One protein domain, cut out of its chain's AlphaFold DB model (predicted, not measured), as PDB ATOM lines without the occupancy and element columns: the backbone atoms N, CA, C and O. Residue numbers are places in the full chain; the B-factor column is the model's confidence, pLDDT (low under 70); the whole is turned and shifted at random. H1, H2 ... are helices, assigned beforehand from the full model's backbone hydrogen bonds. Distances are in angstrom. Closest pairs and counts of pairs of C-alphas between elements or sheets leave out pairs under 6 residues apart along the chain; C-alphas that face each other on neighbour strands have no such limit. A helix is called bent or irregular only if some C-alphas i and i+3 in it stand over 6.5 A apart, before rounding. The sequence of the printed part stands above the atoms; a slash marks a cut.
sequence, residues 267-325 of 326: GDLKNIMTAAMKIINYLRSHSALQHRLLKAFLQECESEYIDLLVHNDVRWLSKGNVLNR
ATOM      1  N   GLY A 267      21.452  43.294 -39.002       90.00
ATOM      2  CA  GLY A 267      20.580  44.373 -39.483       90.00
ATOM      3  C   GLY A 267      19.247  44.450 -38.734       90.00
ATOM      4  O   GLY A 267      19.204  44.319 -37.507       90.00
ATOM      5  N   ASP A 268      18.161  44.621 -39.481       89.44
ATOM      6  CA  ASP A 268      16.819  44.817 -38.926       89.44
ATOM      7  C   ASP A 268      16.316  43.613 -38.128       89.44
ATOM      8  O   ASP A 268      15.742  43.782 -37.052       89.44
ATOM      9  N   LEU A 269      16.618  42.388 -38.568       86.69
ATOM     10  CA  LEU A 269      16.225  41.174 -37.846       86.69
ATOM     11  C   LEU A 269      16.859  41.112 -36.449       86.69
ATOM     12  O   LEU A 269      16.209  40.700 -35.486       86.69
ATOM     13  N   LYS A 270      18.110  41.570 -36.303       88.31
ATOM     14  CA  LYS A 270      18.769  41.676 -34.991       88.31
ATOM     15  C   LYS A 270      18.057  42.682 -34.093       88.31
ATOM     16  O   LYS A 270      17.890  42.420 -32.899       88.31
ATOM     17  N   ASN A 271      17.670  43.823 -34.656       90.50
ATOM     18  CA  ASN A 271      17.004  44.898 -33.928       90.50
ATOM     19  C   ASN A 271      15.629  44.442 -33.433       90.50
ATOM     20  O   ASN A 271      15.349  44.559 -32.240       90.50
ATOM     21  N   ILE A 272      14.830  43.831 -34.314       89.38
ATOM     22  CA  ILE A 272      13.513  43.267 -33.985       89.38
ATOM     23  C   ILE A 272      13.649  42.200 -32.899       89.38
ATOM     24  O   ILE A 272      12.981  42.281 -31.871       89.38
ATOM     25  N   MET A 273      14.564  41.242 -33.071       88.06
ATOM     26  CA  MET A 273      14.780  40.185 -32.081       88.06
ATOM     27  C   MET A 273      15.199  40.759 -30.722       88.06
ATOM     28  O   MET A 273      14.718  40.325 -29.680       88.06
ATOM     29  N   THR A 274      16.079  41.760 -30.713       87.75
ATOM     30  CA  THR A 274      16.536  42.409 -29.478       87.75
ATOM     31  C   THR A 274      15.395  43.153 -28.784       87.75
ATOM     32  O   THR A 274      15.281  43.084 -27.561       87.75
ATOM     33  N   ALA A 275      14.541  43.846 -29.541       90.19
ATOM     34  CA  ALA A 275      13.357  44.514 -29.011       90.19
ATOM     35  C   ALA A 275      12.363  43.501 -28.420       90.19
ATOM     36  O   ALA A 275      11.968  43.651 -27.265       90.19
ATOM     37  N   ALA A 276      12.046  42.433 -29.158       89.06
ATOM     38  CA  ALA A 276      11.161  41.365 -28.701       89.06
ATOM     39  C   ALA A 276      11.663  40.735 -27.391       89.06
ATOM     40  O   ALA A 276      10.931  40.690 -26.405       89.06
ATOM     41  N   MET A 277      12.941  40.341 -27.327       88.19
ATOM     42  CA  MET A 277      13.514  39.738 -26.116       88.19
ATOM     43  C   MET A 277      13.519  40.704 -24.923       88.19
ATOM     44  O   MET A 277      13.257  40.279 -23.799       88.19
ATOM     45  N   LYS A 278      13.768  42.004 -25.143       88.50
ATOM     46  CA  LYS A 278      13.680  43.023 -24.081       88.50
ATOM     47  C   LYS A 278      12.263  43.149 -23.529       88.50
ATOM     48  O   LYS A 278      12.105  43.180 -22.312       88.50
ATOM     49  N   ILE A 279      11.257  43.202 -24.401       87.88
ATOM     50  CA  ILE A 279       9.849  43.296 -24.000       87.88
ATOM     51  C   ILE A 279       9.454  42.058 -23.193       87.88
ATOM     52  O   ILE A 279       8.916  42.183 -22.097       87.88
ATOM     53  N   ILE A 280       9.787  40.864 -23.684       86.69
ATOM     54  CA  ILE A 280       9.452  39.603 -23.013       86.69
ATOM     55  C   ILE A 280      10.123  39.519 -21.645       86.69
ATOM     56  O   ILE A 280       9.456  39.237 -20.652       86.69
ATOM     57  N   ASN A 281      11.424  39.812 -21.566       86.31
ATOM     58  CA  ASN A 281      12.148  39.791 -20.298       86.31
ATOM     59  C   ASN A 281      11.619  40.853 -19.323       86.31
ATOM     60  O   ASN A 281      11.542  40.584 -18.127       86.31
ATOM     61  N   TYR A 282      11.193  42.023 -19.810       86.06
ATOM     62  CA  TYR A 282      10.522  43.024 -18.982       86.06
ATOM     63  C   TYR A 282       9.206  42.476 -18.407       86.06
ATOM     64  O   TYR A 282       9.050  42.407 -17.191       86.06
ATOM     65  N   LEU A 283       8.305  41.982 -19.260       84.06
ATOM     66  CA  LEU A 283       7.004  41.449 -18.841       84.06
ATOM     67  C   LEU A 283       7.119  40.248 -17.887       84.06
ATOM     68  O   LEU A 283       6.279  40.063 -17.006       84.06
ATOM     69  N   ARG A 284       8.156  39.422 -18.063       83.88
ATOM     70  CA  ARG A 284       8.368  38.184 -17.303       83.88
ATOM     71  C   ARG A 284       9.158  38.353 -16.011       83.88
ATOM     72  O   ARG A 284       8.879  37.646 -15.046       83.88
ATOM     73  N   SER A 285      10.193  39.185 -16.015       80.88
ATOM     74  CA  SER A 285      11.215  39.189 -14.960       80.88
ATOM     75  C   SER A 285      11.274  40.492 -14.176       80.88
ATOM     76  O   SER A 285      11.911  40.523 -13.128       80.88
ATOM     77  N   HIS A 286      10.616  41.557 -14.643       80.62
ATOM     78  CA  HIS A 286      10.688  42.855 -13.977       80.62
ATOM     79  C   HIS A 286       9.748  42.962 -12.768       80.62
ATOM     80  O   HIS A 286      10.107  43.566 -11.762       80.62
ATOM     81  N   SER A 287       8.551  42.368 -12.837       84.25
ATOM     82  CA  SER A 287       7.577  42.424 -11.743       84.25
ATOM     83  C   SER A 287       6.666  41.202 -11.705       84.25
ATOM     84  O   SER A 287       6.015  40.855 -12.691       84.25
ATOM     85  N   ALA A 288       6.531  40.601 -10.518       86.62
ATOM     86  CA  ALA A 288       5.587  39.509 -10.278       86.62
ATOM     87  C   ALA A 288       4.121  39.931 -10.500       86.62
ATOM     88  O   ALA A 288       3.272  39.097 -10.813       86.62
ATOM     89  N   LEU A 289       3.801  41.222 -10.344       89.19
ATOM     90  CA  LEU A 289       2.469  41.742 -10.652       89.19
ATOM     91  C   LEU A 289       2.232  41.785 -12.165       89.19
ATOM     92  O   LEU A 289       1.217  41.268 -12.619       89.19
ATOM     93  N   GLN A 290       3.174  42.336 -12.937       86.56
ATOM     94  CA  GLN A 290       3.070  42.398 -14.402       86.56
ATOM     95  C   GLN A 290       2.961  41.002 -15.018       86.56
ATOM     96  O   GLN A 290       2.128  40.784 -15.893       86.56
ATOM     97  N   HIS A 291       3.722  40.035 -14.498       90.00
ATOM     98  CA  HIS A 291       3.635  38.652 -14.962       90.00
ATOM     99  C   HIS A 291       2.251  38.040 -14.717       90.00
ATOM    100  O   HIS A 291       1.693  37.416 -15.615       90.00
ATOM    101  N   ARG A 292       1.656  38.244 -13.532       91.56
ATOM    102  CA  ARG A 292       0.291  37.762 -13.246       91.56
ATOM    103  C   ARG A 292      -0.760  38.426 -14.134       91.56
ATOM    104  O   ARG A 292      -1.651  37.731 -14.608       91.56
ATOM    105  N   LEU A 293      -0.643  39.735 -14.371       91.38
ATOM    106  CA  LEU A 293      -1.556  40.470 -15.253       91.38
ATOM    107  C   LEU A 293      -1.462  39.978 -16.702       91.38
ATOM    108  O   LEU A 293      -2.491  39.762 -17.329       91.38
ATOM    109  N   LEU A 294      -0.250  39.717 -17.200       90.25
ATOM    110  CA  LEU A 294      -0.046  39.121 -18.521       90.25
ATOM    111  C   LEU A 294      -0.746  37.761 -18.642       90.25
ATOM    112  O   LEU A 294      -1.427  37.521 -19.632       90.25
ATOM    113  N   LYS A 295      -0.609  36.878 -17.643       92.38
ATOM    114  CA  LYS A 295      -1.278  35.565 -17.663       92.38
ATOM    115  C   LYS A 295      -2.795  35.686 -17.726       92.38
ATOM    116  O   LYS A 295      -3.418  34.978 -18.507       92.38
ATOM    117  N   ALA A 296      -3.365  36.569 -16.905       92.88
ATOM    118  CA  ALA A 296      -4.806  36.801 -16.879       92.88
ATOM    119  C   ALA A 296      -5.307  37.318 -18.236       92.88
ATOM    120  O   ALA A 296      -6.275  36.790 -18.768       92.88
ATOM    121  N   PHE A 297      -4.588  38.275 -18.830       92.50
ATOM    122  CA  PHE A 297      -4.893  38.799 -20.160       92.50
ATOM    123  C   PHE A 297      -4.829  37.715 -21.249       92.50
ATOM    124  O   PHE A 297      -5.757  37.573 -22.034       92.50
ATOM    125  N   LEU A 298      -3.769  36.897 -21.275       91.94
ATOM    126  CA  LEU A 298      -3.633  35.815 -22.261       91.94
ATOM    127  C   LEU A 298      -4.733  34.751 -22.126       91.94
ATOM    128  O   LEU A 298      -5.159  34.193 -23.135       91.94
ATOM    129  N   GLN A 299      -5.188  34.478 -20.900       93.50
ATOM    130  CA  GLN A 299      -6.318  33.582 -20.645       93.50
ATOM    131  C   GLN A 299      -7.641  34.169 -21.141       93.50
ATOM    132  O   GLN A 299      -8.432  33.445 -21.734       93.50
ATOM    133  N   GLU A 300      -7.870  35.465 -20.925       94.69
ATOM    134  CA  GLU A 300      -9.057  36.173 -21.420       94.69
ATOM    135  C   GLU A 300      -9.106  36.207 -22.953       94.69
ATOM    136  O   GLU A 300     -10.172  36.065 -23.542       94.69
ATOM    137  N   CYS A 301      -7.951  36.334 -23.607       91.50
ATOM    138  CA  CYS A 301      -7.840  36.281 -25.064       91.50
ATOM    139  C   CYS A 301      -7.881  34.860 -25.656       91.50
ATOM    140  O   CYS A 301      -7.674  34.726 -26.860       91.50
ATOM    141  N   GLU A 302      -8.083  33.817 -24.841       91.25
ATOM    142  CA  GLU A 302      -8.061  32.406 -25.268       91.25
ATOM    143  C   GLU A 302      -6.786  32.025 -26.052       91.25
ATOM    144  O   GLU A 302      -6.813  31.225 -26.987       91.25
ATOM    145  N   SER A 303      -5.643  32.607 -25.672       89.06
ATOM    146  CA  SER A 303      -4.364  32.327 -26.331       89.06
ATOM    147  C   SER A 303      -3.942  30.868 -26.140       89.06
ATOM    148  O   SER A 303      -4.106  30.296 -25.059       89.06
ATOM    149  N   GLU A 304      -3.309  30.283 -27.165       90.00
ATOM    150  CA  GLU A 304      -2.734  28.930 -27.115       90.00
ATOM    151  C   GLU A 304      -1.743  28.779 -25.947       90.00
ATOM    152  O   GLU A 304      -1.705  27.750 -25.267       90.00
ATOM    153  N   TYR A 305      -0.969  29.834 -25.667       88.88
ATOM    154  CA  TYR A 305      -0.014  29.870 -24.565       88.88
ATOM    155  C   TYR A 305      -0.420  30.907 -23.519       88.88
ATOM    156  O   TYR A 305      -0.377  32.112 -23.749       88.88
ATOM    157  N   ILE A 306      -0.697  30.436 -22.303       89.00
ATOM    158  CA  ILE A 306      -1.037  31.286 -21.147       89.00
ATOM    159  C   ILE A 306       0.184  31.933 -20.470       89.00
ATOM    160  O   ILE A 306       0.055  32.561 -19.420       89.00
ATOM    161  N   ASP A 307       1.396  31.708 -20.994       88.25
ATOM    162  CA  ASP A 307       2.634  32.227 -20.414       88.25
ATOM    163  C   ASP A 307       3.810  32.238 -21.407       88.25
ATOM    164  O   ASP A 307       4.050  31.264 -22.133       88.25
ATOM    165  N   LEU A 308       4.619  33.297 -21.345       85.75
ATOM    166  CA  LEU A 308       5.834  33.464 -22.146       85.75
ATOM    167  C   LEU A 308       7.050  32.802 -21.487       85.75
ATOM    168  O   LEU A 308       7.116  32.638 -20.268       85.75
ATOM    169  N   LEU A 309       8.054  32.442 -22.287       84.12
ATOM    170  CA  LEU A 309       9.332  31.935 -21.780       84.12
ATOM    171  C   LEU A 309      10.311  33.088 -21.529       84.12
ATOM    172  O   LEU A 309      10.378  34.033 -22.307       84.12
ATOM    173  N   VAL A 310      11.100  32.998 -20.454       79.62
ATOM    174  CA  VAL A 310      12.215  33.934 -20.229       79.62
ATOM    175  C   VAL A 310      13.354  33.567 -21.166       79.62
ATOM    176  O   VAL A 310      13.795  32.413 -21.197       79.62
ATOM    177  N   HIS A 311      13.862  34.559 -21.885       75.69
ATOM    178  CA  HIS A 311      15.047  34.395 -22.700       75.69
ATOM    179  C   HIS A 311      16.312  34.590 -21.855       75.69
ATOM    180  O   HIS A 311      16.502  35.636 -21.230       75.69
ATOM    181  N   ASN A 312      17.206  33.600 -21.892       68.00
ATOM    182  CA  ASN A 312      18.568  33.692 -21.374       68.00
ATOM    183  C   ASN A 312      19.543  33.299 -22.495       68.00
ATOM    184  O   ASN A 312      19.403  32.215 -23.073       68.00
ATOM    185  N   ASP A 313      20.527  34.161 -22.766       63.03
ATOM    186  CA  ASP A 313      21.565  33.956 -23.785       63.03
ATOM    187  C   ASP A 313      22.438  32.713 -23.517       63.03
ATOM    188  O   ASP A 313      23.010  32.158 -24.451       63.03
ATOM    189  N   VAL A 314      22.490  32.221 -22.273       57.31
ATOM    190  CA  VAL A 314      23.242  31.006 -21.901       57.31
ATOM    191  C   VAL A 314      22.618  29.731 -22.495       57.31
ATOM    192  O   VAL A 314      23.302  28.729 -22.671       57.31
ATOM    193  N   ARG A 315      21.320  29.735 -22.842       57.97
ATOM    194  CA  ARG A 315      20.638  28.566 -23.426       57.97
ATOM    195  C   ARG A 315      20.482  28.746 -24.933       57.97
ATOM    196  O   ARG A 315      19.585  29.452 -25.387       57.97
ATOM    197  N   TRP A 316      21.326  28.042 -25.686       58.91
ATOM    198  CA  TRP A 316      21.595  28.205 -27.123       58.91
ATOM    199  C   TRP A 316      20.387  28.107 -28.081       58.91
ATOM    200  O   TRP A 316      20.508  28.477 -29.244       58.91
ATOM    201  N   LEU A 317      19.210  27.676 -27.607       60.28
ATOM    202  CA  LEU A 317      17.968  27.541 -28.390       60.28
ATOM    203  C   LEU A 317      16.756  28.255 -27.759       60.28
ATOM    204  O   LEU A 317      15.607  27.958 -28.084       60.28
ATOM    205  N   SER A 318      16.970  29.200 -26.838       73.19
ATOM    206  CA  SER A 318      15.862  29.858 -26.133       73.19
ATOM    207  C   SER A 318      15.055  30.817 -27.022       73.19
ATOM    208  O   SER A 318      13.838  30.872 -26.874       73.19
ATOM    209  N   LYS A 319      15.674  31.509 -27.993       79.12
ATOM    210  CA  LYS A 319      14.994  32.515 -28.844       79.12
ATOM    211  C   LYS A 319      13.846  31.940 -29.672       79.12
ATOM    212  O   LYS A 319      12.773  32.529 -29.683       79.12
ATOM    213  N   GLY A 320      14.048  30.794 -30.326       80.19
ATOM    214  CA  GLY A 320      12.999  30.145 -31.125       80.19
ATOM    215  C   GLY A 320      11.811  29.702 -30.270       80.19
ATOM    216  O   GLY A 320      10.670  29.997 -30.596       80.19
ATOM    217  N   ASN A 321      12.083  29.089 -29.113       82.56
ATOM    218  CA  ASN A 321      11.035  28.687 -28.171       82.56
ATOM    219  C   ASN A 321      10.252  29.880 -27.610       82.56
ATOM    220  O   ASN A 321       9.060  29.767 -27.351       82.56
ATOM    221  N   VAL A 322      10.932  31.008 -27.397       83.94
ATOM    222  CA  VAL A 322      10.304  32.252 -26.948       83.94
ATOM    223  C   VAL A 322       9.422  32.838 -28.053       83.94
ATOM    224  O   VAL A 322       8.292  33.213 -27.763       83.94
ATOM    225  N   LEU A 323       9.898  32.863 -29.304       83.19
ATOM    226  CA  LEU A 323       9.106  33.321 -30.450       83.19
ATOM    227  C   LEU A 323       7.885  32.437 -30.726       83.19
ATOM    228  O   LEU A 323       6.842  32.971 -31.057       83.19
ATOM    229  N   ASN A 324       7.978  31.118 -30.545       85.56
ATOM    230  CA  ASN A 324       6.834  30.215 -30.727       85.56
ATOM    231  C   ASN A 324       5.673  30.480 -29.751       85.56
ATOM    232  O   ASN A 324       4.595  29.935 -29.950       85.56
ATOM    233  N   ARG A 325       5.901  31.243 -28.674       85.62
ATOM    234  CA  ARG A 325       4.869  31.599 -27.687       85.62
ATOM    235  C   ARG A 325       4.415  33.055 -27.758       85.62
ATOM    236  O   ARG A 325       3.576  33.439 -26.946       85.62
TER     237      ARG A 325
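Overview. This is residues 267 to 325 of the 326 residues of the protein "Zinc finger BED domain-containing protein 5" of Camponotus floridanus (UniProt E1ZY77). Two helices, H1 and H2, meet near their ends and make an L, and a long link then runs back from the far end of H2 to the side of H1, where the short helix H3 stands near the longer arm. The first residues of H1, 267 to 272, stick out free, and the other arm of the L is H2. The printed part has 59 residues with three named helices, in the order H1, H2, H3 along the chain, and no named strand; its class is all helix. It is only just compact, close to loose, with a radius of gyration of the C-alphas of 12.1 A. The outline is elongated, with spans of 35 by 23 by 21 A.

Along the chain. The printed part begins with H1, residues 267 to 285, the longest helix with 19 residues. Its first C-alpha, that of Gly 267, is at (20.580, 44.373, -39.483), and its last, that of Ser 285, is at (11.215, 39.189, -14.960); the two are 26.8 A apart. After His 286 and Ser 287 comes H2, residues 288 to 300, which has 13 residues and measures 18.7 A from first to last C-alpha. It begins with C-alpha 288 at (5.587, 39.509, -10.278) and ends with C-alpha 300 at (-9.057, 36.173, -21.420). Residues 301 to 317 hold no named element. The chain passes through C-alpha 308 at (5.834, 33.464, -22.146) on its way to H3, residues 318 to 323, six residues with 8.7 A from first to last C-alpha. H3 ends with C-alpha 323 at (9.106, 33.321, -30.450), and residues 324 and 325 follow it.

Arrangement. H1 and H2 touch, with 6 pairs of C-alphas within 8 A. H1 touches H2 with residues 283 to 285 alone, and H2 touches H1 with residues 290 to 294 alone. The closest C-alphas of the two are those of Arg 284 and His 291, 5.3 A apart. Their lines stand about perpendicular, at 76 degrees, and their centres are 18.7 A apart. H1 and H3 are close but not clearly touching, with 1 pair of C-alphas within 8 A. That closest pair is Met 277 and Lys 319, whose C-alphas are 7.9 A apart. The lines of H1 and H3 are about perpendicular too, at 87 degrees, with 10.9 A from centre to centre. H3 touches no helix. H2 and H3 are apart, though they follow each other in the chain. In H1, H2 and H3 every pair of backbone O of residue i and N of residue i+4 inside the helix is within hydrogen-bond range. No helix is bent or irregular.

Size, cuts and confidence. The two C-alphas farthest apart are those of Gly 267 and Glu 300, the first residue of H1 and the last of H2, at 35.7 A. The first and last printed C-alphas, those of Gly 267 and Arg 325, are 23.4 A apart. The printed part runs from 267 to 325 with no cut, in a full chain of 326 residues. The link from H1 to H2 is tight, with 2 residues, and the link from H2 to H3 is long, with 17 residues; the C-alphas of this long stretch lie 4 to 17 A from the mean of all C-alphas. Residues 267 to 272, which belong to H1, stand free. The mean pLDDT of the printed part is 84.4, with means of 87 in H1, 91 in H2 and 80 in H3. The model's confidence is low, under 70, at residues 312 to 317, which lie in the long link just before H3.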